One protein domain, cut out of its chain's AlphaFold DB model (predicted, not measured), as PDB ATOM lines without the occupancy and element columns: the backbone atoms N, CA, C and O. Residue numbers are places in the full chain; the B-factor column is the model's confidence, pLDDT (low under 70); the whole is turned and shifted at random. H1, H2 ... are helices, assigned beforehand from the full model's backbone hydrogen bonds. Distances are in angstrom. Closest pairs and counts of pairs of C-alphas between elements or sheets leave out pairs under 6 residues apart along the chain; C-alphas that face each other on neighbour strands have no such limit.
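This is residues 29 to 96, 119 to 209 and 293 to 342 of the 432 residues of an uncharacterized protein of Hyaloscypha bicolor E (UniProt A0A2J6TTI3). Four helical hairpins, H2 with H3, H4 with H5, H6 with H7 and H8 with H9, follow one another along an elongated slab of two layers: H2, H4, H6 and H8 make one layer, and H3, H5, H7 and H9 the other. H1 extends one end, and the short H10 lies off the second layer near H7, touching no helix. The printed part has 209 residues with ten named helices, H1 to H10 in chain order, and no named strand; the class is all helix. H2 to H9 form an up-and-down bundle, each running against the one before it. The whole is compact, with a radius of gyration of the C-alphas of 18.5 A and spans of 64 by 36 by 31 A.

H6, residues 159 to 179, has a kink of 27 degrees near residue 166. It forms a hairpin with the hub H7, residues 188 to 205, the closest C-alphas being those of Val 159 and Tyr 204, 6.3 A apart. Residues 169 to 177 of H6 touch H4, residues 121 to 136, at a steep tilt of 52 degrees, with C-alphas 173 and 128 closest at 5.0 A. Residues 171 to 178 of H6 touch residues 307 to 311 of H8, residues 293 to 311, with C-alphas 175 and 311 closest at 5.6 A. H7 touches H5, residues 140 to 156, the same way at a shallow tilt of 2 degrees, with C-alphas 196 and 151 closest at 5.7 A. H7 also touches H9, residues 314 to 325, with C-alphas 190 and 316 closest at 4.7 A. H2, residues 48 to 63, touches H4 at C-alphas 52 and 126, 6.7 A apart, and forms a hairpin with H3, residues 66 to 86, closest at C-alphas 62 and 69, 4.3 A apart. H1, residues 30 to 43, only just touches H3, with 3 pairs of C-alphas within 8 A, the closest being 42 and 79 at 7.4 A. H10, residues 334 to 341, is near H7. In H2, H4, H5, H7, H8 and H10 every O i to N i+4 pair is within hydrogen-bond range; H1 has 8 of 10, H3 and H6 13 of 17 each, and H9 3 of 8, beside 4 of 9 O i to N i+3 pairs.

H3 is 31.3 A long, H6 29.6 A and H8 26.3 A. H1 begins at C-alpha 30 (62.048, 45.139, -15.850), and H10 ends at C-alpha 341 (48.579, 55.486, -57.311).

The farthest C-alphas, 29 and 209, are 64.5 A apart. Residues 97 to 118 and 210 to 292 are not printed, with C-alpha gaps of 12.5 A and 7.4 A. Of the links printed whole, none is long. Mean pLDDT of the printed part is 83.1; residues 91 to 96 and 329 to 342 are among those under 70.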
ATOM      1  N   ASP A  29      59.116  43.556 -12.882       64.38
ATOM      2  CA  ASP A  29      60.516  43.114 -12.917       64.38
ATOM      3  C   ASP A  29      61.203  43.402 -14.269       64.38
ATOM      4  O   ASP A  29      61.669  42.497 -14.974       64.38
ATOM      5  N   ARG A  30      61.329  44.690 -14.632       65.50
ATOM      6  CA  ARG A  30      62.048  45.139 -15.850       65.50
ATOM      7  C   ARG A  30      63.429  44.479 -16.042       65.50
ATOM      8  O   ARG A  30      63.743  44.116 -17.180       65.50
ATOM      9  N   PRO A  31      64.261  44.266 -14.996       72.69
ATOM     10  CA  PRO A  31      65.549  43.593 -15.154       72.69
ATOM     11  C   PRO A  31      65.407  42.123 -15.570       72.69
ATOM     12  O   PRO A  31      66.185  41.634 -16.387       72.69
ATOM     13  N   LEU A  32      64.407  41.409 -15.053       75.31
ATOM     14  CA  LEU A  32      64.192  39.998 -15.373       75.31
ATOM     15  C   LEU A  32      63.702  39.829 -16.814       75.31
ATOM     16  O   LEU A  32      64.204  38.965 -17.542       75.31
ATOM     17  N   MET A  33      62.791  40.703 -17.248       78.81
ATOM     18  CA  MET A  33      62.313  40.734 -18.627       78.81
ATOM     19  C   MET A  33      63.469  40.997 -19.605       78.81
ATOM     20  O   MET A  33      63.671  40.235 -20.551       78.81
ATOM     21  N   ARG A  34      64.304  42.006 -19.317       77.44
ATOM     22  CA  ARG A  34      65.429  42.403 -20.175       77.44
ATOM     23  C   ARG A  34      66.580  41.394 -20.197       77.44
ATOM     24  O   ARG A  34      67.149  41.151 -21.255       77.44
ATOM     25  N   HIS A  35      66.944  40.812 -19.054       80.94
ATOM     26  CA  HIS A  35      68.163  39.999 -18.940       80.94
ATOM     27  C   HIS A  35      67.940  38.488 -19.055       80.94
ATOM     28  O   HIS A  35      68.908  37.756 -19.263       80.94
ATOM     29  N   ARG A  36      66.703  37.992 -18.917       81.81
ATOM     30  CA  ARG A  36      66.419  36.547 -18.995       81.81
ATOM     31  C   ARG A  36      65.415  36.183 -20.072       81.81
ATOM     32  O   ARG A  36      65.690  35.277 -20.855       81.81
ATOM     33  N   VAL A  37      64.266  36.855 -20.098       82.94
ATOM     34  CA  VAL A  37      63.145  36.429 -20.944       82.94
ATOM     35  C   VAL A  37      63.358  36.851 -22.399       82.94
ATOM     36  O   VAL A  37      63.306  35.986 -23.269       82.94
ATOM     37  N   LEU A  38      63.693  38.120 -22.668       84.75
ATOM     38  CA  LEU A  38      63.954  38.606 -24.032       84.75
ATOM     39  C   LEU A  38      65.039  37.782 -24.759       84.75
ATOM     40  O   LEU A  38      64.736  37.235 -25.818       84.75
ATOM     41  N   PRO A  39      66.234  37.546 -24.176       86.56
ATOM     42  CA  PRO A  39      67.251  36.716 -24.823       86.56
ATOM     43  C   PRO A  39      66.802  35.272 -25.088       86.56
ATOM     44  O   PRO A  39      67.306  34.613 -25.994       86.56
ATOM     45  N   ALA A  40      65.884  34.729 -24.281       84.19
ATOM     46  CA  ALA A  40      65.341  33.393 -24.507       84.19
ATOM     47  C   ALA A  40      64.346  33.370 -25.679       84.19
ATOM     48  O   ALA A  40      64.375  32.418 -26.461       84.19
ATOM     49  N   VAL A  41      63.513  34.405 -25.816       84.81
ATOM     50  CA  VAL A  41      62.606  34.587 -26.961       84.81
ATOM     51  C   VAL A  41      63.412  34.796 -28.242       84.81
ATOM     52  O   VAL A  41      63.187  34.090 -29.215       84.81
ATOM     53  N   GLU A  42      64.430  35.657 -28.219       84.19
ATOM     54  CA  GLU A  42      65.309  35.925 -29.369       84.19
ATOM     55  C   GLU A  42      65.990  34.658 -29.902       84.19
ATOM     56  O   GLU A  42      65.993  34.402 -31.106       84.19
ATOM     57  N   ARG A  43      66.506  33.799 -29.011       84.00
ATOM     58  CA  ARG A  43      67.097  32.504 -29.405       84.00
ATOM     59  C   ARG A  43      66.103  31.573 -30.099       84.00
ATOM     60  O   ARG A  43      66.525  30.655 -30.796       84.00
ATOM     61  N   ASN A  44      64.805  31.784 -29.891       80.12
ATOM     62  CA  ASN A  44      63.725  30.964 -30.427       80.12
ATOM     63  C   ASN A  44      62.807  31.746 -31.375       80.12
ATOM     64  O   ASN A  44      61.711  31.276 -31.659       80.12
ATOM     65  N   ILE A  45      63.252  32.887 -31.915       79.12
ATOM     66  CA  ILE A  45      62.411  33.788 -32.719       79.12
ATOM     67  C   ILE A  45      61.817  33.114 -33.970       79.12
ATOM     68  O   ILE A  45      60.748  33.473 -34.446       79.12
ATOM     69  N   ARG A  46      62.488  32.072 -34.477       70.75
ATOM     70  CA  ARG A  46      62.023  31.254 -35.609       70.75
ATOM     71  C   ARG A  46      60.889  30.292 -35.248       70.75
ATOM     72  O   ARG A  46      60.308  29.678 -36.135       70.75
ATOM     73  N   PHE A  47      60.597  30.106 -33.961       67.38
ATOM     74  CA  PHE A  47      59.469  29.303 -33.509       67.38
ATOM     75  C   PHE A  47      58.235  30.201 -33.403       67.38
ATOM     76  O   PHE A  47      57.929  30.781 -32.357       67.38
ATOM     77  N   THR A  48      57.534  30.310 -34.526       73.00
ATOM     78  CA  THR A  48      56.397  31.209 -34.714       73.00
ATOM     79  C   THR A  48      55.335  31.120 -33.616       73.00
ATOM     80  O   THR A  48      55.035  32.161 -33.035       73.00
ATOM     81  N   PRO A  49      54.804  29.936 -33.237       77.25
ATOM     82  CA  PRO A  49      53.701  29.887 -32.274       77.25
ATOM     83  C   PRO A  49      54.094  30.388 -30.876       77.25
ATOM     84  O   PRO A  49      53.301  31.017 -30.188       77.25
ATOM     85  N   MET A  50      55.342  30.154 -30.449       84.06
ATOM     86  CA  MET A  50      55.834  30.675 -29.164       84.06
ATOM     87  C   MET A  50      56.007  32.187 -29.218       84.06
ATOM     88  O   MET A  50      55.659  32.857 -28.251       84.06
ATOM     89  N   THR A  51      56.515  32.713 -30.334       84.88
ATOM     90  CA  THR A  51      56.714  34.156 -30.509       84.88
ATOM     91  C   THR A  51      55.374  34.889 -30.560       84.88
ATOM     92  O   THR A  51      55.217  35.885 -29.861       84.88
ATOM     93  N   LEU A  52      54.383  34.364 -31.294       84.06
ATOM     94  CA  LEU A  52      53.019  34.904 -31.324       84.06
ATOM     95  C   LEU A  52      52.375  34.872 -29.933       84.06
ATOM     96  O   LEU A  52      51.960  35.910 -29.426       84.06
ATOM     97  N   ALA A  53      52.380  33.716 -29.262       86.25
ATOM     98  CA  ALA A  53      51.815  33.589 -27.919       86.25
ATOM     99  C   ALA A  53      52.505  34.507 -26.895       86.25
ATOM    100  O   ALA A  53      51.848  35.050 -26.005       86.25
ATOM    101  N   PHE A  54      53.824  34.688 -27.011       89.12
ATOM    102  CA  PHE A  54      54.573  35.628 -26.185       89.12
ATOM    103  C   PHE A  54      54.116  37.070 -26.434       89.12
ATOM    104  O   PHE A  54      53.825  37.773 -25.470       89.12
ATOM    105  N   GLN A  55      53.997  37.496 -27.694       89.31
ATOM    106  CA  GLN A  55      53.570  38.855 -28.040       89.31
ATOM    107  C   GLN A  55      52.154  39.169 -27.552       89.31
ATOM    108  O   GLN A  55      51.952  40.187 -26.892       89.31
ATOM    109  N   LEU A  56      51.207  38.253 -27.770       89.00
ATOM    110  CA  LEU A  56      49.830  38.391 -27.281       89.00
ATOM    111  C   LEU A  56      49.777  38.496 -25.748       89.00
ATOM    112  O   LEU A  56      49.021  39.293 -25.188       89.00
ATOM    113  N   ALA A  57      50.603  37.717 -25.042       87.75
ATOM    114  CA  ALA A  57      50.701  37.796 -23.586       87.75
ATOM    115  C   ALA A  57      51.313  39.122 -23.100       87.75
ATOM    116  O   ALA A  57      50.835  39.672 -22.108       87.75
ATOM    117  N   ILE A  58      52.342  39.643 -23.780       88.00
ATOM    118  CA  ILE A  58      52.939  40.951 -23.466       88.00
ATOM    119  C   ILE A  58      51.928  42.075 -23.689       88.00
ATOM    120  O   ILE A  58      51.812  42.949 -22.831       88.00
ATOM    121  N   PHE A  59      51.179  42.035 -24.791       88.06
ATOM    122  CA  PHE A  59      50.123  43.007 -25.060       88.06
ATOM    123  C   PHE A  59      49.047  42.978 -23.968       88.06
ATOM    124  O   PHE A  59      48.758  44.007 -23.362       88.06
ATOM    125  N   THR A  60      48.542  41.784 -23.633       86.88
ATOM    126  CA  THR A  60      47.508  41.605 -22.597       86.88
ATOM    127  C   THR A  60      47.979  42.117 -21.231       86.88
ATOM    128  O   THR A  60      47.241  42.803 -20.539       86.88
ATOM    129  N   ALA A  61      49.231  41.846 -20.843       84.19
ATOM    130  CA  ALA A  61      49.799  42.370 -19.596       84.19
ATOM    131  C   ALA A  61      50.015  43.897 -19.628       84.19
ATOM    132  O   ALA A  61      49.954  44.561 -18.594       84.19
ATOM    133  N   GLY A  62      50.286  44.465 -20.806       83.00
ATOM    134  CA  GLY A  62      50.464  45.903 -21.005       83.00
ATOM    135  C   GLY A  62      49.165  46.702 -20.892       83.00
ATOM    136  O   GLY A  62      49.193  47.826 -20.394       83.00
ATOM    137  N   THR A  63      48.029  46.133 -21.305       83.56
ATOM    138  CA  THR A  63      46.716  46.796 -21.225       83.56
ATOM    139  C   THR A  63      46.143  46.832 -19.805       83.56
ATOM    140  O   THR A  63      45.296  47.674 -19.514       83.56
ATOM    141  N   GLU A  64      46.648  45.999 -18.889       83.25
ATOM    142  CA  GLU A  64      46.242  45.991 -17.477       83.25
ATOM    143  C   GLU A  64      46.741  47.217 -16.683       83.25
ATOM    144  O   GLU A  64      46.168  47.542 -15.641       83.25
ATOM    145  N   SER A  65      47.792  47.923 -17.131       77.38
ATOM    146  CA  SER A  65      48.274  49.135 -16.445       77.38
ATOM    147  C   SER A  65      49.078  50.091 -17.347       77.38
ATOM    148  O   SER A  65      49.997  49.656 -18.044       77.38
ATOM    149  N   PRO A  66      48.851  51.422 -17.263       69.31
ATOM    150  CA  PRO A  66      49.541  52.417 -18.095       69.31
ATOM    151  C   PRO A  66      51.072  52.409 -17.975       69.31
ATOM    152  O   PRO A  66      51.776  52.640 -18.954       69.31
ATOM    153  N   LEU A  67      51.613  52.119 -16.784       65.62
ATOM    154  CA  LEU A  67      53.066  52.045 -16.564       65.62
ATOM    155  C   LEU A  67      53.703  50.832 -17.259       65.62
ATOM    156  O   LEU A  67      54.910  50.826 -17.522       65.62
ATOM    157  N   LEU A  68      52.897  49.808 -17.545       79.75
ATOM    158  CA  LEU A  68      53.308  48.591 -18.232       79.75
ATOM    159  C   LEU A  68      53.177  48.743 -19.749       79.75
ATOM    160  O   LEU A  68      53.962  48.126 -20.462       79.75
ATOM    161  N   LEU A  69      52.287  49.613 -20.236       83.44
ATOM    162  CA  LEU A  69      52.042  49.832 -21.662       83.44
ATOM    163  C   LEU A  69      53.292  50.294 -22.430       83.44
ATOM    164  O   LEU A  69      53.606  49.727 -23.468       83.44
ATOM    165  N   GLU A  70      54.062  51.253 -21.906       83.31
ATOM    166  CA  GLU A  70      55.312  51.710 -22.550       83.31
ATOM    167  C   GLU A  70      56.384  50.609 -22.602       83.31
ATOM    168  O   GLU A  70      57.123  50.444 -23.579       83.31
ATOM    169  N   THR A  71      56.453  49.803 -21.543       83.44
ATOM    170  CA  THR A  71      57.381  48.669 -21.488       83.44
ATOM    171  C   THR A  71      56.928  47.564 -22.443       83.44
ATOM    172  O   THR A  71      57.758  47.011 -23.163       83.44
ATOM    173  N   ALA A  72      55.624  47.282 -22.503       85.06
ATOM    174  CA  ALA A  72      55.022  46.348 -23.443       85.06
ATOM    175  C   ALA A  72      55.274  46.800 -24.881       85.06
ATOM    176  O   ALA A  72      55.824  46.022 -25.645       85.06
ATOM    177  N   ARG A  73      55.020  48.071 -25.216       88.62
ATOM    178  CA  ARG A  73      55.317  48.664 -26.528       88.62
ATOM    179  C   ARG A  73      56.775  48.457 -26.933       88.62
ATOM    180  O   ARG A  73      57.042  47.997 -28.038       88.62
ATOM    181  N   THR A  74      57.718  48.742 -26.032       88.19
ATOM    182  CA  THR A  74      59.159  48.593 -26.304       88.19
ATOM    183  C   THR A  74      59.549  47.131 -26.546       88.19
ATOM    184  O   THR A  74      60.263  46.822 -27.500       88.19
ATOM    185  N   VAL A  75      59.082  46.217 -25.689       87.19
ATOM    186  CA  VAL A  75      59.336  44.772 -25.820       87.19
ATOM    187  C   VAL A  75      58.704  44.230 -27.102       87.19
ATOM    188  O   VAL A  75      59.341  43.465 -27.827       87.19
ATOM    189  N   PHE A  76      57.480  44.660 -27.394       90.38
ATOM    190  CA  PHE A  76      56.707  44.227 -28.544       90.38
ATOM    191  C   PHE A  76      57.383  44.664 -29.841       90.38
ATOM    192  O   PHE A  76      57.695  43.807 -30.665       90.38
ATOM    193  N   ALA A  77      57.713  45.952 -29.983       89.19
ATOM    194  CA  ALA A  77      58.417  46.496 -31.145       89.19
ATOM    195  C   ALA A  77      59.763  45.801 -31.390       89.19
ATOM    196  O   ALA A  77      60.084  45.435 -32.524       89.19
ATOM    197  N   HIS A  78      60.528  45.550 -30.321       88.88
ATOM    198  CA  HIS A  78      61.807  44.846 -30.411       88.88
ATOM    199  C   HIS A  78      61.641  43.434 -30.974       88.88
ATOM    200  O   HIS A  78      62.338  43.061 -31.914       88.88
ATOM    201  N   VAL A  79      60.697  42.654 -30.445       88.38
ATOM    202  CA  VAL A  79      60.462  41.279 -30.906       88.38
ATOM    203  C   VAL A  79      59.836  41.255 -32.308       88.38
ATOM    204  O   VAL A  79      60.238  40.421 -33.118       88.38
ATOM    205  N   ILE A  80      58.936  42.191 -32.644       87.56
ATOM    206  CA  ILE A  80      58.387  42.323 -34.005       87.56
ATOM    207  C   ILE A  80      59.504  42.590 -35.014       87.56
ATOM    208  O   ILE A  80      59.591  41.901 -36.027       87.56
ATOM    209  N   SER A  81      60.414  43.515 -34.707       88.00
ATOM    210  CA  SER A  81      61.544  43.859 -35.579       88.00
ATOM    211  C   SER A  81      62.409  42.646 -35.950       88.00
ATOM    212  O   SER A  81      62.972  42.598 -37.042       88.00
ATOM    213  N   GLN A  82      62.487  41.636 -35.077       84.75
ATOM    214  CA  GLN A  82      63.238  40.404 -35.337       84.75
ATOM    215  C   GLN A  82      62.489  39.401 -36.233       84.75
ATOM    216  O   GLN A  82      63.137  38.580 -36.882       84.75
ATOM    217  N   ILE A  83      61.150  39.448 -36.290       83.62
ATOM    218  CA  ILE A  83      60.349  38.562 -37.157       83.62
ATOM    219  C   ILE A  83      60.081  39.149 -38.546       83.62
ATOM    220  O   ILE A  83      59.728  38.387 -39.446       83.62
ATOM    221  N   LEU A  84      60.281  40.459 -38.749       84.38
ATOM    222  CA  LEU A  84      59.986  41.135 -40.022       84.38
ATOM    223  C   LEU A  84      60.625  40.418 -41.227       84.38
ATOM    224  O   LEU A  84      59.944  40.123 -42.201       84.38
ATOM    225  N   ASN A  85      61.901  40.028 -41.128       78.19
ATOM    226  CA  ASN A  85      62.663  39.415 -42.230       78.19
ATOM    227  C   ASN A  85      62.242  37.983 -42.628       78.19
ATOM    228  O   ASN A  85      62.896  37.361 -43.463       78.19
ATOM    229  N   GLY A  86      61.177  37.436 -42.049       73.75
ATOM    230  CA  GLY A  86      60.632  36.129 -42.424       73.75
ATOM    231  C   GLY A  86      59.120  36.041 -42.265       73.75
ATOM    232  O   GLY A  86      58.582  34.936 -42.199       73.75
ATOM    233  N   PHE A  87      58.444  37.185 -42.155       83.12
ATOM    234  CA  PHE A  87      57.004  37.226 -41.978       83.12
ATOM    235  C   PHE A  87      56.299  36.808 -43.271       83.12
ATOM    236  O   PHE A  87      56.484  37.419 -44.320       83.12
ATOM    237  N   SER A  88      55.500  35.747 -43.194       81.69
ATOM    238  CA  SER A  88      54.655  35.275 -44.291       81.69
ATOM    239  C   SER A  88      53.508  34.459 -43.711       81.69
ATOM    240  O   SER A  88      53.713  33.653 -42.802       81.69
ATOM    241  N   LEU A  89      52.303  34.626 -44.246       82.00
ATOM    242  CA  LEU A  89      51.124  33.873 -43.828       82.00
ATOM    243  C   LEU A  89      51.369  32.357 -43.954       82.00
ATOM    244  O   LEU A  89      50.983  31.586 -43.076       82.00
ATOM    245  N   LEU A  90      52.096  31.934 -44.997       73.88
ATOM    246  CA  LEU A  90      52.506  30.544 -45.210       73.88
ATOM    247  C   LEU A  90      53.659  30.094 -44.302       73.88
ATOM    248  O   LEU A  90      53.625  28.981 -43.775       73.88
ATOM    249  N   ALA A  91      54.676  30.935 -44.093       63.53
ATOM    250  CA  ALA A  91      55.832  30.614 -43.250       63.53
ATOM    251  C   ALA A  91      55.447  30.468 -41.768       63.53
ATOM    252  O   ALA A  91      56.033  29.671 -41.032       63.53
ATOM    253  N   LEU A  92      54.411  31.191 -41.340       57.09
ATOM    254  CA  LEU A  92      53.808  31.078 -40.014       57.09
ATOM    255  C   LEU A  92      52.833  29.875 -39.919       57.09
ATOM    256  O   LEU A  92      52.507  29.409 -38.822       57.09
ATOM    257  N   GLY A  93      52.425  29.315 -41.067       46.97
ATOM    258  CA  GLY A  93      51.448  28.229 -41.230       46.97
ATOM    259  C   GLY A  93      52.008  26.798 -41.286       46.97
ATOM    260  O   GLY A  93      51.245  25.840 -41.379       46.97
ATOM    261  N   GLY A  94      53.324  26.592 -41.189       43.25
ATOM    262  CA  GLY A  94      53.916  25.251 -41.236       43.25
ATOM    263  C   GLY A  94      53.787  24.472 -39.922       43.25
ATOM    264  O   GLY A  94      54.757  24.367 -39.176       43.25
ATOM    265  N   SER A  95      52.624  23.891 -39.620       37.66
ATOM    266  CA  SER A  95      52.588  22.718 -38.736       37.66
ATOM    267  C   SER A  95      52.826  21.483 -39.600       37.66
ATOM    268  O   SER A  95      51.979  21.110 -40.406       37.66
ATOM    269  N   ALA A  96      53.993  20.854 -39.456       32.78
ATOM    270  CA  ALA A  96      54.221  19.522 -39.996       32.78
ATOM    271  C   ALA A  96      53.210  18.562 -39.345       32.78
ATOM    272  O   ALA A  96      53.407  18.115 -38.215       32.78
ATOM    273  N   PHE A 119      44.477  25.285 -43.578       63.16
ATOM    274  CA  PHE A 119      44.280  26.583 -42.949       63.16
ATOM    275  C   PHE A 119      44.100  26.376 -41.440       63.16
ATOM    276  O   PHE A 119      43.147  25.731 -41.003       63.16
ATOM    277  N   ASP A 120      45.045  26.882 -40.652       74.81
ATOM    278  CA  ASP A 120      44.990  26.842 -39.194       74.81
ATOM    279  C   ASP A 120      44.242  28.095 -38.718       74.81
ATOM    280  O   ASP A 120      44.805  29.193 -38.658       74.81
ATOM    281  N   ALA A 121      42.940  27.940 -38.464       76.31
ATOM    282  CA  ALA A 121      42.055  29.041 -38.087       76.31
ATOM    283  C   ALA A 121      42.503  29.732 -36.789       76.31
ATOM    284  O   ALA A 121      42.420  30.958 -36.696       76.31
ATOM    285  N   ASP A 122      43.039  28.973 -35.830       78.44
ATOM    286  CA  ASP A 122      43.547  29.520 -34.572       78.44
ATOM    287  C   ASP A 122      44.772  30.404 -34.833       78.44
ATOM    288  O   ASP A 122      44.845  31.531 -34.342       78.44
ATOM    289  N   ARG A 123      45.695  29.967 -35.699       79.06
ATOM    290  CA  ARG A 123      46.859  30.787 -36.081       79.06
ATOM    291  C   ARG A 123      46.495  32.013 -36.900       79.06
ATOM    292  O   ARG A 123      47.078  33.071 -36.689       79.06
ATOM    293  N   SER A 124      45.552  31.883 -37.832       85.81
ATOM    294  CA  SER A 124      45.012  33.029 -38.572       85.81
ATOM    295  C   SER A 124      44.523  34.100 -37.596       85.81
ATOM    296  O   SER A 124      44.862  35.277 -37.724       85.81
ATOM    297  N   ARG A 125      43.809  33.662 -36.551       89.06
ATOM    298  CA  ARG A 125      43.329  34.522 -35.474       89.06
ATOM    299  C   ARG A 125      44.472  35.158 -34.675       89.06
ATOM    300  O   ARG A 125      44.415  36.353 -34.409       89.06
ATOM    301  N   GLU A 126      45.507  34.400 -34.311       88.31
ATOM    302  CA  GLU A 126      46.686  34.921 -33.596       88.31
ATOM    303  C   GLU A 126      47.449  35.979 -34.407       88.31
ATOM    304  O   GLU A 126      47.840  37.008 -33.860       88.31
ATOM    305  N   ILE A 127      47.642  35.755 -35.711       90.38
ATOM    306  CA  ILE A 127      48.305  36.717 -36.604       90.38
ATOM    307  C   ILE A 127      47.446  37.973 -36.762       90.38
ATOM    308  O   ILE A 127      47.969  39.082 -36.703       90.38
ATOM    309  N   ALA A 128      46.135  37.820 -36.940       93.44
ATOM    310  CA  ALA A 128      45.232  38.958 -37.040       93.44
ATOM    311  C   ALA A 128      45.231  39.804 -35.754       93.44
ATOM    312  O   ALA A 128      45.334  41.025 -35.836       93.44
ATOM    313  N   LEU A 129      45.214  39.164 -34.578       93.12
ATOM    314  CA  LEU A 129      45.394  39.857 -33.302       93.12
ATOM    315  C   LEU A 129      46.740  40.582 -33.229       93.12
ATOM    316  O   LEU A 129      46.757  41.753 -32.883       93.12
ATOM    317  N   LEU A 130      47.846  39.938 -33.618       92.25
ATOM    318  CA  LEU A 130      49.171  40.568 -33.632       92.25
ATOM    319  C   LEU A 130      49.177  41.874 -34.446       92.25
ATOM    320  O   LEU A 130      49.776  42.861 -34.025       92.25
ATOM    321  N   LEU A 131      48.526  41.883 -35.615       94.06
ATOM    322  CA  LEU A 131      48.433  43.075 -36.463       94.06
ATOM    323  C   LEU A 131      47.602  44.178 -35.793       94.06
ATOM    324  O   LEU A 131      48.013  45.336 -35.796       94.06
ATOM    325  N   CYS A 132      46.467  43.824 -35.191       94.50
ATOM    326  CA  CYS A 132      45.636  44.757 -34.430       94.50
ATOM    327  C   CYS A 132      46.368  45.313 -33.197       94.50
ATOM    328  O   CYS A 132      46.291  46.508 -32.921       94.50
ATOM    329  N   ASP A 133      47.140  44.483 -32.499       92.62
ATOM    330  CA  ASP A 133      47.970  44.884 -31.361       92.62
ATOM    331  C   ASP A 133      49.056  45.882 -31.791       92.62
ATOM    332  O   ASP A 133      49.316  46.851 -31.075       92.62
ATOM    333  N   CYS A 134      49.652  45.712 -32.979       92.69
ATOM    334  CA  CYS A 134      50.586  46.697 -33.534       92.69
ATOM    335  C   CYS A 134      49.921  48.068 -33.736       92.69
ATOM    336  O   CYS A 134      50.543  49.092 -33.444       92.69
ATOM    337  N   ASP A 135      48.678  48.094 -34.225       93.12
ATOM    338  CA  ASP A 135      47.909  49.330 -34.422       93.12
ATOM    339  C   ASP A 135      47.595  50.006 -33.079       93.12
ATOM    340  O   ASP A 135      47.929  51.174 -32.871       93.12
ATOM    341  N   MET A 136      47.079  49.238 -32.112       90.62
ATOM    342  CA  MET A 136      46.766  49.724 -30.763       90.62
ATOM    343  C   MET A 136      48.001  50.245 -30.010       90.62
ATOM    344  O   MET A 136      47.906  51.218 -29.260       90.62
ATOM    345  N   LEU A 137      49.177  49.642 -30.224       90.69
ATOM    346  CA  LEU A 137      50.459  50.089 -29.662       90.69
ATOM    347  C   LEU A 137      51.131  51.223 -30.461       90.69
ATOM    348  O   LEU A 137      52.230  51.655 -30.097       90.69
ATOM    349  N   GLN A 138      50.501  51.715 -31.534       91.50
ATOM    350  CA  GLN A 138      51.031  52.759 -32.419       91.50
ATOM    351  C   GLN A 138      52.403  52.399 -33.024       91.50
ATOM    352  O   GLN A 138      53.304  53.240 -33.132       91.50
ATOM    353  N   LEU A 139      52.577  51.133 -33.411       90.56
ATOM    354  CA  LEU A 139      53.766  50.604 -34.089       90.56
ATOM    355  C   LEU A 139      53.581  50.671 -35.608       90.56
ATOM    356  O   LEU A 139      53.527  49.658 -36.305       90.56
ATOM    357  N   SER A 140      53.414  51.889 -36.126       91.12
ATOM    358  CA  SER A 140      53.032  52.113 -37.523       91.12
ATOM    359  C   SER A 140      54.073  51.606 -38.522       91.12
ATOM    360  O   SER A 140      53.699  51.092 -39.574       91.12
ATOM    361  N   THR A 141      55.370  51.716 -38.224       91.25
ATOM    362  CA  THR A 141      56.438  51.275 -39.141       91.25
ATOM    363  C   THR A 141      56.421  49.759 -39.300       91.25
ATOM    364  O   THR A 141      56.412  49.238 -40.415       91.25
ATOM    365  N   GLU A 142      56.361  49.052 -38.177       91.38
ATOM    366  CA  GLU A 142      56.307  47.602 -38.110       91.38
ATOM    367  C   GLU A 142      55.017  47.070 -38.740       91.38
ATOM    368  O   GLU A 142      55.075  46.180 -39.588       91.38
ATOM    369  N   LEU A 143      53.866  47.659 -38.399       93.56
ATOM    370  CA  LEU A 143      52.572  47.288 -38.972       93.56
ATOM    371  C   LEU A 143      52.571  47.432 -40.498       93.56
ATOM    372  O   LEU A 143      52.202  46.496 -41.205       93.56
ATOM    373  N   ASN A 144      53.032  48.570 -41.025       92.69
ATOM    374  CA  ASN A 144      53.095  48.790 -42.470       92.69
ATOM    375  C   ASN A 144      54.011  47.780 -43.169       92.69
ATOM    376  O   ASN A 144      53.674  47.308 -44.257       92.69
ATOM    377  N   PHE A 145      55.140  47.411 -42.556       91.75
ATOM    378  CA  PHE A 145      56.026  46.385 -43.105       91.75
ATOM    379  C   PHE A 145      55.333  45.018 -43.170       91.75
ATOM    380  O   PHE A 145      55.379  44.351 -44.208       91.75
ATOM    381  N   LEU A 146      54.670  44.607 -42.084       92.12
ATOM    382  CA  LEU A 146      53.951  43.331 -42.007       92.12
ATOM    383  C   LEU A 146      52.837  43.261 -43.059       92.12
ATOM    384  O   LEU A 146      52.751  42.288 -43.808       92.12
ATOM    385  N   LEU A 147      52.026  44.315 -43.171       94.19
ATOM    386  CA  LEU A 147      50.930  44.387 -44.139       94.19
ATOM    387  C   LEU A 147      51.442  44.424 -45.586       94.19
ATOM    388  O   LEU A 147      50.898  43.729 -46.441       94.19
ATOM    389  N   SER A 148      52.524  45.160 -45.859       91.94
ATOM    390  CA  SER A 148      53.159  45.180 -47.188       91.94
ATOM    391  C   SER A 148      53.714  43.808 -47.573       91.94
ATOM    392  O   SER A 148      53.592  43.389 -48.722       91.94
ATOM    393  N   SER A 149      54.278  43.078 -46.607       90.94
ATOM    394  CA  SER A 149      54.771  41.713 -46.822       90.94
ATOM    395  C   SER A 149      53.630  40.754 -47.174       90.94
ATOM    396  O   SER A 149      53.768  39.963 -48.105       90.94
ATOM    397  N   LEU A 150      52.475  40.871 -46.505       92.62
ATOM    398  CA  LEU A 150      51.278  40.082 -46.830       92.62
ATOM    399  C   LEU A 150      50.728  40.411 -48.214       92.62
ATOM    400  O   LEU A 150      50.363  39.501 -48.956       92.62
ATOM    401  N   ALA A 151      50.668  41.692 -48.577       92.69
ATOM    402  CA  ALA A 151      50.203  42.101 -49.897       92.69
ATOM    403  C   ALA A 151      51.119  41.569 -51.016       92.69
ATOM    404  O   ALA A 151      50.638  41.077 -52.039       92.69
ATOM    405  N   GLU A 152      52.436  41.594 -50.809       90.88
ATOM    406  CA  GLU A 152      53.404  41.047 -51.764       90.88
ATOM    407  C   GLU A 152      53.342  39.510 -51.846       90.88
ATOM    408  O   GLU A 152      53.405  38.926 -52.934       90.88
ATOM    409  N   GLU A 153      53.137  38.830 -50.719       91.19
ATOM    410  CA  GLU A 153      52.890  37.388 -50.693       91.19
ATOM    411  C   GLU A 153      51.600  37.029 -51.455       91.19
ATOM    412  O   GLU A 153      51.613  36.138 -52.309       91.19
ATOM    413  N   ALA A 154      50.513  37.780 -51.262       90.38
ATOM    414  CA  ALA A 154      49.261  37.623 -52.007       90.38
ATOM    415  C   ALA A 154      49.458  37.787 -53.531       90.38
ATOM    416  O   ALA A 154      48.825  37.107 -54.348       90.38
ATOM    417  N   ARG A 155      50.380  38.664 -53.944       89.69
ATOM    418  CA  ARG A 155      50.717  38.900 -55.357       89.69
ATOM    419  C   ARG A 155      51.479  37.744 -56.003       89.69
ATOM    420  O   ARG A 155      51.365  37.543 -57.214       89.69
ATOM    421  N   THR A 156      52.245  36.990 -55.224       87.69
ATOM    422  CA  THR A 156      53.174  35.965 -55.725       87.69
ATOM    423  C   THR A 156      52.668  34.539 -55.522       87.69
ATOM    424  O   THR A 156      53.016  33.657 -56.310       87.69
ATOM    425  N   ILE A 157      51.788  34.309 -54.542       86.19
ATOM    426  CA  ILE A 157      51.215  32.992 -54.246       86.19
ATOM    427  C   ILE A 157      50.432  32.427 -55.439       86.19
ATOM    428  O   ILE A 157      49.909  33.164 -56.276       86.19
ATOM    429  N   THR A 158      50.339  31.109 -55.555       83.94
ATOM    430  CA  THR A 158      49.506  30.455 -56.569       83.94
ATOM    431  C   THR A 158      48.018  30.635 -56.268       83.94
ATOM    432  O   THR A 158      47.598  30.748 -55.118       83.94
ATOM    433  N   VAL A 159      47.213  30.667 -57.329       80.75
ATOM    434  CA  VAL A 159      45.782  30.995 -57.258       80.75
ATOM    435  C   VAL A 159      45.008  30.006 -56.375       80.75
ATOM    436  O   VAL A 159      44.211  30.436 -55.549       80.75
ATOM    437  N   ASP A 160      45.319  28.710 -56.471       77.81
ATOM    438  CA  ASP A 160      44.681  27.661 -55.661       77.81
ATOM    439  C   ASP A 160      44.889  27.869 -54.156       77.81
ATOM    440  O   ASP A 160      44.016  27.575 -53.346       77.81
ATOM    441  N   TRP A 161      46.059  28.389 -53.778       79.94
ATOM    442  CA  TRP A 161      46.409  28.621 -52.383       79.94
ATOM    443  C   TRP A 161      45.812  29.920 -51.854       79.94
ATOM    444  O   TRP A 161      45.487  29.998 -50.677       79.94
ATOM    445  N   PHE A 162      45.618  30.914 -52.720       84.94
ATOM    446  CA  PHE A 162      45.043  32.202 -52.353       84.94
ATOM    447  C   PHE A 162      43.660  32.052 -51.699       84.94
ATOM    448  O   PHE A 162      43.398  32.654 -50.657       84.94
ATOM    449  N   GLU A 163      42.791  31.218 -52.282       82.00
ATOM    450  CA  GLU A 163      41.424  31.011 -51.781       82.00
ATOM    451  C   GLU A 163      41.386  30.308 -50.424       82.00
ATOM    452  O   GLU A 163      40.490  30.562 -49.628       82.00
ATOM    453  N   ILE A 164      42.354  29.436 -50.141       82.69
ATOM    454  CA  ILE A 164      42.395  28.669 -48.889       82.69
ATOM    455  C   ILE A 164      43.207  29.356 -47.790       82.69
ATOM    456  O   ILE A 164      43.105  28.949 -46.637       82.69
ATOM    457  N   THR A 165      43.998  30.386 -48.110       84.75
ATOM    458  CA  THR A 165      44.813  31.111 -47.122       84.75
ATOM    459  C   THR A 165      44.353  32.549 -46.926       84.75
ATOM    460  O   THR A 165      43.860  32.892 -45.852       84.75
ATOM    461  N   PHE A 166      44.487  33.392 -47.949       89.00
ATOM    462  CA  PHE A 166      44.276  34.835 -47.842       89.00
ATOM    463  C   PHE A 166      42.814  35.204 -47.650       89.00
ATOM    464  O   PHE A 166      42.516  36.085 -46.852       89.00
ATOM    465  N   LEU A 167      41.906  34.527 -48.351       89.00
ATOM    466  CA  LEU A 167      40.478  34.807 -48.253       89.00
ATOM    467  C   LEU A 167      39.949  34.541 -46.820       89.00
ATOM    468  O   LEU A 167      39.516  35.490 -46.160       89.00
ATOM    469  N   PRO A 168      40.060  33.321 -46.254       89.81
ATOM    470  CA  PRO A 168      39.724  33.071 -44.853       89.81
ATOM    471  C   PRO A 168      40.441  33.993 -43.860       89.81
ATOM    472  O   PRO A 168      39.817  34.450 -42.905       89.81
ATOM    473  N   PHE A 169      41.721  34.305 -44.093       91.88
ATOM    474  CA  PHE A 169      42.478  35.218 -43.237       91.88
ATOM    475  C   PHE A 169      41.907  36.641 -43.241       91.88
ATOM    476  O   PHE A 169      41.697  37.203 -42.170       91.88
ATOM    477  N   LEU A 170      41.607  37.216 -44.412       93.94
ATOM    478  CA  LEU A 170      40.994  38.545 -44.515       93.94
ATOM    479  C   LEU A 170      39.651  38.593 -43.794       93.94
ATOM    480  O   LEU A 170      39.370  39.560 -43.091       93.94
ATOM    481  N   LYS A 171      38.853  37.530 -43.912       92.25
ATOM    482  CA  LYS A 171      37.603  37.401 -43.166       92.25
ATOM    483  C   LYS A 171      37.849  37.431 -41.652       92.25
ATOM    484  O   LYS A 171      37.245  38.246 -40.963       92.25
ATOM    485  N   THR A 172      38.773  36.612 -41.138       93.12
ATOM    486  CA  THR A 172      39.148  36.606 -39.708       93.12
ATOM    487  C   THR A 172      39.657  37.971 -39.238       93.12
ATOM    488  O   THR A 172      39.236  38.459 -38.191       93.12
ATOM    489  N   LEU A 173      40.546  38.597 -40.010       95.06
ATOM    490  CA  LEU A 173      41.117  39.904 -39.699       95.06
ATOM    491  C   LEU A 173      40.036  40.985 -39.650       95.06
ATOM    492  O   LEU A 173      39.999  41.771 -38.710       95.06
ATOM    493  N   GLY A 174      39.137  40.999 -40.630       94.38
ATOM    494  CA  GLY A 174      38.040  41.954 -40.684       94.38
ATOM    495  C   GLY A 174      37.084  41.820 -39.499       94.38
ATOM    496  O   GLY A 174      36.756  42.831 -38.883       94.38
ATOM    497  N   SER A 175      36.714  40.592 -39.115       93.94
ATOM    498  CA  SER A 175      35.904  40.352 -37.912       93.94
ATOM    499  C   SER A 175      36.587  40.869 -36.643       93.94
ATOM    500  O   SER A 175      35.953  41.556 -35.850       93.94
ATOM    501  N   ILE A 176      37.890  40.625 -36.468       94.19
ATOM    502  CA  ILE A 176      38.637  41.122 -35.297       94.19
ATOM    503  C   ILE A 176      38.714  42.653 -35.294       94.19
ATOM    504  O   ILE A 176      38.548  43.274 -34.248       94.19
ATOM    505  N   ILE A 177      38.947  43.281 -36.448       94.62
ATOM    506  CA  ILE A 177      38.966  44.745 -36.578       94.62
ATOM    507  C   ILE A 177      37.625  45.348 -36.140       94.62
ATOM    508  O   ILE A 177      37.612  46.366 -35.444       94.62
ATOM    509  N   GLN A 178      36.508  44.708 -36.500       92.19
ATOM    510  CA  GLN A 178      35.175  45.113 -36.051       92.19
ATOM    511  C   GLN A 178      34.969  44.889 -34.551       92.19
ATOM    512  O   GLN A 178      34.508  45.799 -33.868       92.19
ATOM    513  N   GLU A 179      35.340  43.716 -34.025       92.56
ATOM    514  CA  GLU A 179      35.257  43.405 -32.589       92.56
ATOM    515  C   GLU A 179      36.022  44.433 -31.740       92.56
ATOM    516  O   GLU A 179      35.543  44.868 -30.692       92.56
ATOM    517  N   LEU A 180      37.196  44.859 -32.213       91.88
ATOM    518  CA  LEU A 180      38.062  45.828 -31.542       91.88
ATOM    519  C   LEU A 180      37.720  47.295 -31.860       91.88
ATOM    520  O   LEU A 180      38.320  48.191 -31.272       91.88
ATOM    521  N   ASN A 181      36.750  47.557 -32.744       91.06
ATOM    522  CA  ASN A 181      36.356  48.897 -33.200       91.06
ATOM    523  C   ASN A 181      37.529  49.743 -33.738       91.06
ATOM    524  O   ASN A 181      37.594  50.953 -33.504       91.06
ATOM    525  N   LEU A 182      38.467  49.118 -34.458       90.44
ATOM    526  CA  LEU A 182      39.612  49.829 -35.031       90.44
ATOM    527  C   LEU A 182      39.195  50.672 -36.250       90.44
ATOM    528  O   LEU A 182      38.287  50.285 -36.997       90.44
ATOM    529  N   PRO A 183      39.850  51.824 -36.491       88.81
ATOM    530  CA  PRO A 183      39.550  52.657 -37.647       88.81
ATOM    531  C   PRO A 183      39.845  51.906 -38.951       88.81
ATOM    532  O   PRO A 183      40.947  51.413 -39.193       88.81
ATOM    533  N   THR A 184      38.841  51.825 -39.821       86.50
ATOM    534  CA  THR A 184      38.934  51.121 -41.111       86.50
ATOM    535  C   THR A 184      39.243  52.050 -42.277       86.50
ATOM    536  O   THR A 184      39.882  51.622 -43.228       86.50
ATOM    537  N   GLN A 185      38.830  53.317 -42.218       85.12
ATOM    538  CA  GLN A 185      39.136  54.303 -43.256       85.12
ATOM    539  C   GLN A 185      40.466  54.997 -42.979       85.12
ATOM    540  O   GLN A 185      40.769  55.326 -41.834       85.12
ATOM    541  N   HIS A 186      41.248  55.233 -44.035       83.75
ATOM    542  CA  HIS A 186      42.588  55.822 -43.970       83.75
ATOM    543  C   HIS A 186      43.576  55.038 -43.088       83.75
ATOM    544  O   HIS A 186      44.607  55.573 -42.684       83.75
ATOM    545  N   SER A 187      43.273  53.769 -42.802       90.06
ATOM    546  CA  SER A 187      44.125  52.884 -42.018       90.06
ATOM    547  C   SER A 187      44.946  51.972 -42.932       90.06
ATOM    548  O   SER A 187      44.574  51.726 -44.087       90.06
ATOM    549  N   PRO A 188      46.074  51.430 -42.449       91.06
ATOM    550  CA  PRO A 188      46.883  50.530 -43.261       91.06
ATOM    551  C   PRO A 188      46.145  49.205 -43.551       91.06
ATOM    552  O   PRO A 188      46.408  48.563 -44.569       91.06
ATOM    553  N   PHE A 189      45.144  48.840 -42.738       94.44
ATOM    554  CA  PHE A 189      44.236  47.724 -43.024       94.44
ATOM    555  C   PHE A 189      43.393  47.966 -44.276       94.44
ATOM    556  O   PHE A 189      43.231  47.048 -45.076       94.44
ATOM    557  N   GLN A 190      42.921  49.198 -44.498       93.69
ATOM    558  CA  GLN A 190      42.223  49.567 -45.734       93.69
ATOM    559  C   GLN A 190      43.073  49.228 -46.961       93.69
ATOM    560  O   GLN A 190      42.623  48.555 -47.888       93.69
ATOM    561  N   SER A 191      44.342  49.643 -46.921       92.38
ATOM    562  CA  SER A 191      45.295  49.407 -48.005       92.38
ATOM    563  C   SER A 191      45.538  47.915 -48.229       92.38
ATOM    564  O   SER A 191      45.563  47.480 -49.378       92.38
ATOM    565  N   LEU A 192      45.654  47.115 -47.161       95.00
ATOM    566  CA  LEU A 192      45.789  45.660 -47.279       95.00
ATOM    567  C   LEU A 192      44.574  45.039 -47.982       95.00
ATOM    568  O   LEU A 192      44.747  44.309 -48.957       95.00
ATOM    569  N   PHE A 193      43.354  45.322 -47.511       95.38
ATOM    570  CA  PHE A 193      42.131  44.749 -48.088       95.38
ATOM    571  C   PHE A 193      41.985  45.125 -49.562       95.38
ATOM    572  O   PHE A 193      41.722  44.258 -50.396       95.38
ATOM    573  N   GLN A 194      42.219  46.396 -49.892       94.06
ATOM    574  CA  GLN A 194      42.206  46.871 -51.270       94.06
ATOM    575  C   GLN A 194      43.246  46.143 -52.129       94.06
ATOM    576  O   GLN A 194      42.887  45.612 -53.177       94.06
ATOM    577  N   GLN A 195      44.507  46.052 -51.695       93.06
ATOM    578  CA  GLN A 195      45.579  45.411 -52.470       93.06
ATOM    579  C   GLN A 195      45.328  43.916 -52.682       93.06
ATOM    580  O   GLN A 195      45.434  43.417 -53.807       93.06
ATOM    581  N   VAL A 196      44.976  43.197 -51.616       93.94
ATOM    582  CA  VAL A 196      44.788  41.743 -51.656       93.94
ATOM    583  C   VAL A 196      43.547  41.386 -52.474       93.94
ATOM    584  O   VAL A 196      43.639  40.544 -53.366       93.94
ATOM    585  N   LEU A 197      42.406  42.051 -52.264       94.00
ATOM    586  CA  LEU A 197      41.183  41.744 -53.018       94.00
ATOM    587  C   LEU A 197      41.254  42.208 -54.477       94.00
ATOM    588  O   LEU A 197      40.761  41.501 -55.355       94.00
ATOM    589  N   SER A 198      41.942  43.314 -54.774       92.69
ATOM    590  CA  SER A 198      42.230  43.694 -56.168       92.69
ATOM    591  C   SER A 198      43.095  42.636 -56.853       92.69
ATOM    592  O   SER A 198      42.788  42.182 -57.953       92.69
ATOM    593  N   THR A 199      44.140  42.169 -56.166       91.88
ATOM    594  CA  THR A 199      45.017  41.099 -56.658       91.88
ATOM    595  C   THR A 199      44.247  39.801 -56.897       91.88
ATOM    596  O   THR A 199      44.481  39.132 -57.906       91.88
ATOM    597  N   TYR A 200      43.313  39.451 -56.007       91.38
ATOM    598  CA  TYR A 200      42.434  38.296 -56.179       91.38
ATOM    599  C   TYR A 200      41.626  38.416 -57.471       91.38
ATOM    600  O   TYR A 200      41.716  37.545 -58.334       91.38
ATOM    601  N   VAL A 201      40.910  39.526 -57.651       91.00
ATOM    602  CA  VAL A 201      40.059  39.760 -58.822       91.00
ATOM    603  C   VAL A 201      40.887  39.777 -60.119       91.00
ATOM    604  O   VAL A 201      40.548  39.088 -61.083       91.00
ATOM    605  N   GLU A 202      42.039  40.454 -60.139       89.38
ATOM    606  CA  GLU A 202      42.921  40.503 -61.314       89.38
ATOM    607  C   GLU A 202      43.494  39.128 -61.701       89.38
ATOM    608  O   GLU A 202      43.594  38.806 -62.890       89.38
ATOM    609  N   ARG A 203      43.898  38.307 -60.721       88.38
ATOM    610  CA  ARG A 203      44.615  37.045 -60.977       88.38
ATOM    611  C   ARG A 203      43.693  35.838 -61.121       88.38
ATOM    612  O   ARG A 203      43.986  34.965 -61.950       88.38
ATOM    613  N   TYR A 204      42.629  35.784 -60.320       86.94
ATOM    614  CA  TYR A 204      41.656  34.693 -60.288       86.94
ATOM    615  C   TYR A 204      40.601  34.869 -61.378       86.94
ATOM    616  O   TYR A 204      40.536  34.055 -62.299       86.94
ATOM    617  N   VAL A 205      39.816  35.951 -61.327       87.81
ATOM    618  CA  VAL A 205      38.699  36.159 -62.264       87.81
ATOM    619  C   VAL A 205      39.238  36.334 -63.682       87.81
ATOM    620  O   VAL A 205      38.862  35.572 -64.584       87.81
ATOM    621  N   ARG A 206      40.244  37.210 -63.827       87.19
ATOM    622  CA  ARG A 206      40.873  37.606 -65.100       87.19
ATOM    623  C   ARG A 206      39.889  38.291 -66.063       87.19
ATOM    624  O   ARG A 206      38.677  38.225 -65.860       87.19
ATOM    625  N   PRO A 207      40.392  38.993 -67.099       85.50
ATOM    626  CA  PRO A 207      39.514  39.638 -68.065       85.50
ATOM    627  C   PRO A 207      38.618  38.625 -68.766       85.50
ATOM    628  O   PRO A 207      39.052  37.499 -69.038       85.50
ATOM    629  N   GLU A 208      37.396  39.051 -69.085       87.12
ATOM    630  CA  GLU A 208      36.478  38.246 -69.883       87.12
ATOM    631  C   GLU A 208      37.162  37.859 -71.203       87.12
ATOM    632  O   GLU A 208      37.676  38.742 -71.914       87.12
ATOM    633  N   PRO A 209      37.209  36.557 -71.545       85.56
ATOM    634  CA  PRO A 209      37.748  36.138 -72.824       85.56
ATOM    635  C   PRO A 209      36.936  36.802 -73.930       85.56
ATOM    636  O   PRO A 209      35.714  36.857 -73.874       85.56
ATOM    637  N   TRP A 293      35.523  31.166 -67.268       91.12
ATOM    638  CA  TRP A 293      35.521  32.528 -66.733       91.12
ATOM    639  C   TRP A 293      34.237  32.830 -65.952       91.12
ATOM    640  O   TRP A 293      34.335  33.320 -64.833       91.12
ATOM    641  N   GLU A 294      33.073  32.457 -66.477       89.69
ATOM    642  CA  GLU A 294      31.777  32.602 -65.810       89.69
ATOM    643  C   GLU A 294      31.748  31.854 -64.469       89.69
ATOM    644  O   GLU A 294      31.383  32.432 -63.449       89.69
ATOM    645  N   GLU A 295      32.242  30.612 -64.432       88.94
ATOM    646  CA  GLU A 295      32.378  29.831 -63.194       88.94
ATOM    647  C   GLU A 295      33.256  30.545 -62.151       88.94
ATOM    648  O   GLU A 295      32.920  30.554 -60.963       88.94
ATOM    649  N   ARG A 296      34.348  31.200 -62.578       89.56
ATOM    650  CA  ARG A 296      35.200  32.000 -61.681       89.56
ATOM    651  C   ARG A 296      34.511  33.278 -61.207       89.56
ATOM    652  O   ARG A 296      34.679  33.639 -60.047       89.56
ATOM    653  N   CYS A 297      33.746  33.953 -62.065       89.62
ATOM    654  CA  CYS A 297      32.956  35.125 -61.681       89.62
ATOM    655  C   CYS A 297      31.906  34.769 -60.627       89.62
ATOM    656  O   CYS A 297      31.791  35.476 -59.631       89.62
ATOM    657  N   ILE A 298      31.187  33.658 -60.818       89.50
ATOM    658  CA  ILE A 298      30.196  33.166 -59.854       89.50
ATOM    659  C   ILE A 298      30.882  32.846 -58.523       89.50
ATOM    660  O   ILE A 298      30.495  33.392 -57.497       89.50
ATOM    661  N   GLY A 299      31.952  32.041 -58.536       88.94
ATOM    662  CA  GLY A 299      32.663  31.668 -57.308       88.94
ATOM    663  C   GLY A 299      33.233  32.867 -56.540       88.94
ATOM    664  O   GLY A 299      33.076  32.954 -55.323       88.94
ATOM    665  N   ALA A 300      33.849  33.820 -57.247       90.56
ATOM    666  CA  ALA A 300      34.371  35.041 -56.639       90.56
ATOM    667  C   ALA A 300      33.247  35.947 -56.106       90.56
ATOM    668  O   ALA A 300      33.380  36.506 -55.019       90.56
ATOM    669  N   GLY A 301      32.145  36.078 -56.851       90.69
ATOM    670  CA  GLY A 301      30.972  36.855 -56.452       90.69
ATOM    671  C   GLY A 301      30.315  36.303 -55.188       90.69
ATOM    672  O   GLY A 301      30.144  37.048 -54.223       90.69
ATOM    673  N   ASP A 302      30.041  34.996 -55.157       89.88
ATOM    674  CA  ASP A 302      29.470  34.300 -53.998       89.88
ATOM    675  C   ASP A 302      30.339  34.516 -52.752       89.88
ATOM    676  O   ASP A 302      29.843  34.869 -51.680       89.88
ATOM    677  N   TYR A 303      31.660  34.360 -52.893       88.25
ATOM    678  CA  TYR A 303      32.587  34.559 -51.785       88.25
ATOM    679  C   TYR A 303      32.589  36.006 -51.277       88.25
ATOM    680  O   TYR A 303      32.471  36.239 -50.071       88.25
ATOM    681  N   LEU A 304      32.730  36.984 -52.179       91.75
ATOM    682  CA  LEU A 304      32.759  38.399 -51.807       91.75
ATOM    683  C   LEU A 304      31.446  38.823 -51.144       91.75
ATOM    684  O   LEU A 304      31.485  39.593 -50.190       91.75
ATOM    685  N   GLN A 305      30.309  38.283 -51.587       91.62
ATOM    686  CA  GLN A 305      29.005  38.534 -50.978       91.62
ATOM    687  C   GLN A 305      28.886  37.932 -49.571       91.62
ATOM    688  O   GLN A 305      28.378  38.594 -48.662       91.62
ATOM    689  N   ILE A 306      29.365  36.699 -49.366       90.44
ATOM    690  CA  ILE A 306      29.414  36.069 -48.036       90.44
ATOM    691  C   ILE A 306      30.298  36.899 -47.100       90.44
ATOM    692  O   ILE A 306      29.884  37.250 -45.997       90.44
ATOM    693  N   MET A 307      31.502  37.258 -47.547       91.00
ATOM    694  CA  MET A 307      32.431  38.054 -46.749       91.00
ATOM    695  C   MET A 307      31.880  39.456 -46.455       91.00
ATOM    696  O   MET A 307      32.023  39.925 -45.332       91.00
ATOM    697  N   ASP A 308      31.217  40.110 -47.411       92.44
ATOM    698  CA  ASP A 308      30.559  41.403 -47.187       92.44
ATOM    699  C   ASP A 308      29.420  41.306 -46.168       92.44
ATOM    700  O   ASP A 308      29.302  42.162 -45.296       92.44
ATOM    701  N   SER A 309      28.641  40.227 -46.206       90.44
ATOM    702  CA  SER A 309      27.555  40.005 -45.244       90.44
ATOM    703  C   SER A 309      28.067  39.797 -43.814       90.44
ATOM    704  O   SER A 309      27.396  40.180 -42.860       90.44
ATOM    705  N   GLU A 310      29.246  39.192 -43.656       88.69
ATOM    706  CA  GLU A 310      29.817  38.877 -42.342       88.69
ATOM    707  C   GLU A 310      30.725  39.978 -41.782       88.69
ATOM    708  O   GLU A 310      30.731  40.214 -40.579       88.69
ATOM    709  N   VAL A 311      31.498  40.644 -42.643       89.62
ATOM    710  CA  VAL A 311      32.553  41.597 -42.259       89.62
ATOM    711  C   VAL A 311      32.212  43.030 -42.668       89.62
ATOM    712  O   VAL A 311      32.844  43.964 -42.193       89.62
ATOM    713  N   GLY A 312      31.229  43.250 -43.543       90.19
ATOM    714  CA  GLY A 312      30.919  44.565 -44.104       90.19
ATOM    715  C   GLY A 312      32.134  45.171 -44.807       90.19
ATOM    716  O   GLY A 312      32.872  45.951 -44.217       90.19
ATOM    717  N   LEU A 313      32.357  44.852 -46.081       92.44
ATOM    718  CA  LEU A 313      33.572  45.238 -46.812       92.44
ATOM    719  C   LEU A 313      33.615  46.719 -47.195       92.44
ATOM    720  O   LEU A 313      34.684  47.253 -47.494       92.44
ATOM    721  N   LYS A 314      32.473  47.409 -47.184       92.31
ATOM    722  CA  LYS A 314      32.367  48.810 -47.615       92.31
ATOM    723  C   LYS A 314      33.368  49.767 -46.943       92.31
ATOM    724  O   LYS A 314      34.001  50.529 -47.675       92.31
ATOM    725  N   PRO A 315      33.588  49.744 -45.615       90.38
ATOM    726  CA  PRO A 315      34.577  50.602 -44.961       90.38
ATOM    727  C   PRO A 315      36.024  50.259 -45.349       90.38
ATOM    728  O   PRO A 315      36.849  51.161 -45.473       90.38
ATOM    729  N   PHE A 316      36.320  48.978 -45.595       91.81
ATOM    730  CA  PHE A 316      37.650  48.505 -45.992       91.81
ATOM    731  C   PHE A 316      37.993  48.836 -47.443       91.81
ATOM    732  O   PHE A 316      39.154  49.054 -47.771       91.81
ATOM    733  N   LEU A 317      36.996  48.859 -48.327       91.56
ATOM    734  CA  LEU A 317      37.223  49.052 -49.756       91.56
ATOM    735  C   LEU A 317      37.003  50.494 -50.216       91.56
ATOM    736  O   LEU A 317      37.656  50.911 -51.171       91.56
ATOM    737  N   ALA A 318      36.151  51.265 -49.532       91.12
ATOM    738  CA  ALA A 318      35.783  52.631 -49.912       91.12
ATOM    739  C   ALA A 318      35.439  52.731 -51.411       91.12
ATOM    740  O   ALA A 318      34.555  52.012 -51.880       91.12
ATOM    741  N   ASP A 319      36.143  53.565 -52.177       89.62
ATOM    742  CA  ASP A 319      35.877  53.790 -53.605       89.62
ATOM    743  C   ASP A 319      36.082  52.531 -54.466       89.62
ATOM    744  O   ASP A 319      35.488  52.396 -55.537       89.62
ATOM    745  N   LEU A 320      36.875  51.566 -53.983       88.56
ATOM    746  CA  LEU A 320      37.093  50.282 -54.652       88.56
ATOM    747  C   LEU A 320      36.014  49.241 -54.337       88.56
ATOM    748  O   LEU A 320      36.028  48.164 -54.931       88.56
ATOM    749  N   TYR A 321      35.051  49.556 -53.464       91.94
ATOM    750  CA  TYR A 321      33.978  48.630 -53.102       91.94
ATOM    751  C   TYR A 321      33.197  48.169 -54.332       91.94
ATOM    752  O   TYR A 321      33.132  46.974 -54.617       91.94
ATOM    753  N   THR A 322      32.648  49.111 -55.102       88.88
ATOM    754  CA  THR A 322      31.849  48.770 -56.282       88.88
ATOM    755  C   THR A 322      32.686  48.043 -57.339       88.88
ATOM    756  O   THR A 322      32.248  46.970 -57.754       88.88
ATOM    757  N   PRO A 323      33.884  48.514 -57.746       88.75
ATOM    758  CA  PRO A 323      34.726  47.799 -58.710       88.75
ATOM    759  C   PRO A 323      35.099  46.364 -58.313       88.75
ATOM    760  O   PRO A 323      35.124  45.489 -59.179       88.75
ATOM    761  N   ILE A 324      35.385  46.115 -57.031       88.38
ATOM    762  CA  ILE A 324      35.780  44.790 -56.534       88.38
ATOM    763  C   ILE A 324      34.561  43.879 -56.407       88.38
ATOM    764  O   ILE A 324      34.567  42.794 -56.970       88.38
ATOM    765  N   VAL A 325      33.497  44.313 -55.724       89.25
ATOM    766  CA  VAL A 325      32.323  43.461 -55.454       89.25
ATOM    767  C   VAL A 325      31.539  43.149 -56.731       89.25
ATOM    768  O   VAL A 325      31.027  42.048 -56.884       89.25
ATOM    769  N   SER A 326      31.492  44.079 -57.691       86.31
ATOM    770  CA  SER A 326      30.887  43.829 -59.012       86.31
ATOM    771  C   SER A 326      31.828  43.148 -60.013       86.31
ATOM    772  O   SER A 326      31.446  42.964 -61.166       86.31
ATOM    773  N   LEU A 327      33.069  42.837 -59.614       85.06
ATOM    774  CA  LEU A 327      34.126  42.283 -60.471       85.06
ATOM    775  C   LEU A 327      34.467  43.143 -61.713       85.06
ATOM    776  O   LEU A 327      35.187  42.705 -62.610       85.06
ATOM    777  N   SER A 328      34.002  44.395 -61.765       76.38
ATOM    778  CA  SER A 328      34.204  45.315 -62.893       76.38
ATOM    779  C   SER A 328      35.592  45.964 -62.926       76.38
ATOM    780  O   SER A 328      35.957  46.590 -63.926       76.38
ATOM    781  N   MET A 329      36.405  45.760 -61.882       65.62
ATOM    782  CA  MET A 329      37.819  46.153 -61.845       65.62
ATOM    783  C   MET A 329      38.619  45.576 -63.022       65.62
ATOM    784  O   MET A 329      39.543  46.220 -63.511       65.62
ATOM    785  N   VAL A 330      38.236  44.399 -63.525       60.88
ATOM    786  CA  VAL A 330      38.934  43.741 -64.639       60.88
ATOM    787  C   VAL A 330      38.487  44.251 -66.015       60.88
ATOM    788  O   VAL A 330      39.195  44.076 -67.008       60.88
ATOM    789  N   SER A 331      37.338  44.925 -66.068       52.44
ATOM    790  CA  SER A 331      36.751  45.481 -67.291       52.44
ATOM    791  C   SER A 331      37.062  46.972 -67.470       52.44
ATOM    792  O   SER A 331      37.038  47.472 -68.593       52.44
ATOM    793  N   SER A 332      37.378  47.692 -66.387       45.28
ATOM    794  CA  SER A 332      37.626  49.138 -66.408       45.28
ATOM    795  C   SER A 332      39.112  49.499 -66.369       45.28
ATOM    796  O   SER A 332      39.921  48.868 -65.693       45.28
ATOM    797  N   SER A 333      39.467  50.608 -67.022       41.94
ATOM    798  CA  SER A 333      40.783  51.257 -66.918       41.94
ATOM    799  C   SER A 333      41.192  51.628 -65.483       41.94
ATOM    800  O   SER A 333      42.358  51.937 -65.270       41.94
ATOM    801  N   ALA A 334      40.286  51.531 -64.504       39.06
ATOM    802  CA  ALA A 334      40.533  51.751 -63.080       39.06
ATOM    803  C   ALA A 334      41.694  50.905 -62.510       39.06
ATOM    804  O   ALA A 334      42.426  51.376 -61.644       39.06
ATOM    805  N   ALA A 335      41.937  49.695 -63.039       41.81
ATOM    806  CA  ALA A 335      43.100  48.884 -62.655       41.81
ATOM    807  C   ALA A 335      44.448  49.528 -63.058       41.81
ATOM    808  O   ALA A 335      45.467  49.331 -62.395       41.81
ATOM    809  N   ARG A 336      44.476  50.325 -64.140       41.59
ATOM    810  CA  ARG A 336      45.666  51.098 -64.544       41.59
ATOM    811  C   ARG A 336      45.878  52.318 -63.652       41.59
ATOM    812  O   ARG A 336      47.022  52.576 -63.288       41.59
ATOM    813  N   ASP A 337      44.803  52.999 -63.271       44.47
ATOM    814  CA  ASP A 337      44.873  54.185 -62.412       44.47
ATOM    815  C   ASP A 337      45.311  53.808 -60.982       44.47
ATOM    816  O   ASP A 337      46.157  54.479 -60.396       44.47
ATOM    817  N   TYR A 338      44.868  52.657 -60.459       46.34
ATOM    818  CA  TYR A 338      45.339  52.128 -59.171       46.34
ATOM    819  C   TYR A 338      46.835  51.761 -59.170       46.34
ATOM    820  O   TYR A 338      47.559  52.112 -58.239       46.34
ATOM    821  N   ARG A 339      47.346  51.124 -60.239       44.47
ATOM    822  CA  ARG A 339      48.789  50.821 -60.364       44.47
ATOM    823  C   ARG A 339      49.671  52.068 -60.403       44.47
ATOM    824  O   ARG A 339      50.847  51.966 -60.068       44.47
ATOM    825  N   GLN A 340      49.133  53.211 -60.828       47.47
ATOM    826  CA  GLN A 340      49.845  54.494 -60.830       47.47
ATOM    827  C   GLN A 340      49.765  55.228 -59.482       47.47
ATOM    828  O   GLN A 340      50.612  56.075 -59.212       47.47
ATOM    829  N   LEU A 341      48.785  54.892 -58.637       40.69
ATOM    830  CA  LEU A 341      48.579  55.486 -57.311       40.69
ATOM    831  C   LEU A 341      49.264  54.710 -56.173       40.69
ATOM    832  O   LEU A 341      49.356  55.233 -55.062       40.69
ATOM    833  N   LEU A 342      49.771  53.495 -56.421       42.59
ATOM    834  CA  LEU A 342      50.605  52.788 -55.445       42.59
ATOM    835  C   LEU A 342      51.955  53.513 -55.284       42.59
ATOM    836  O   LEU A 342      52.656  53.711 -56.282       42.59
TER     837      LEU A 342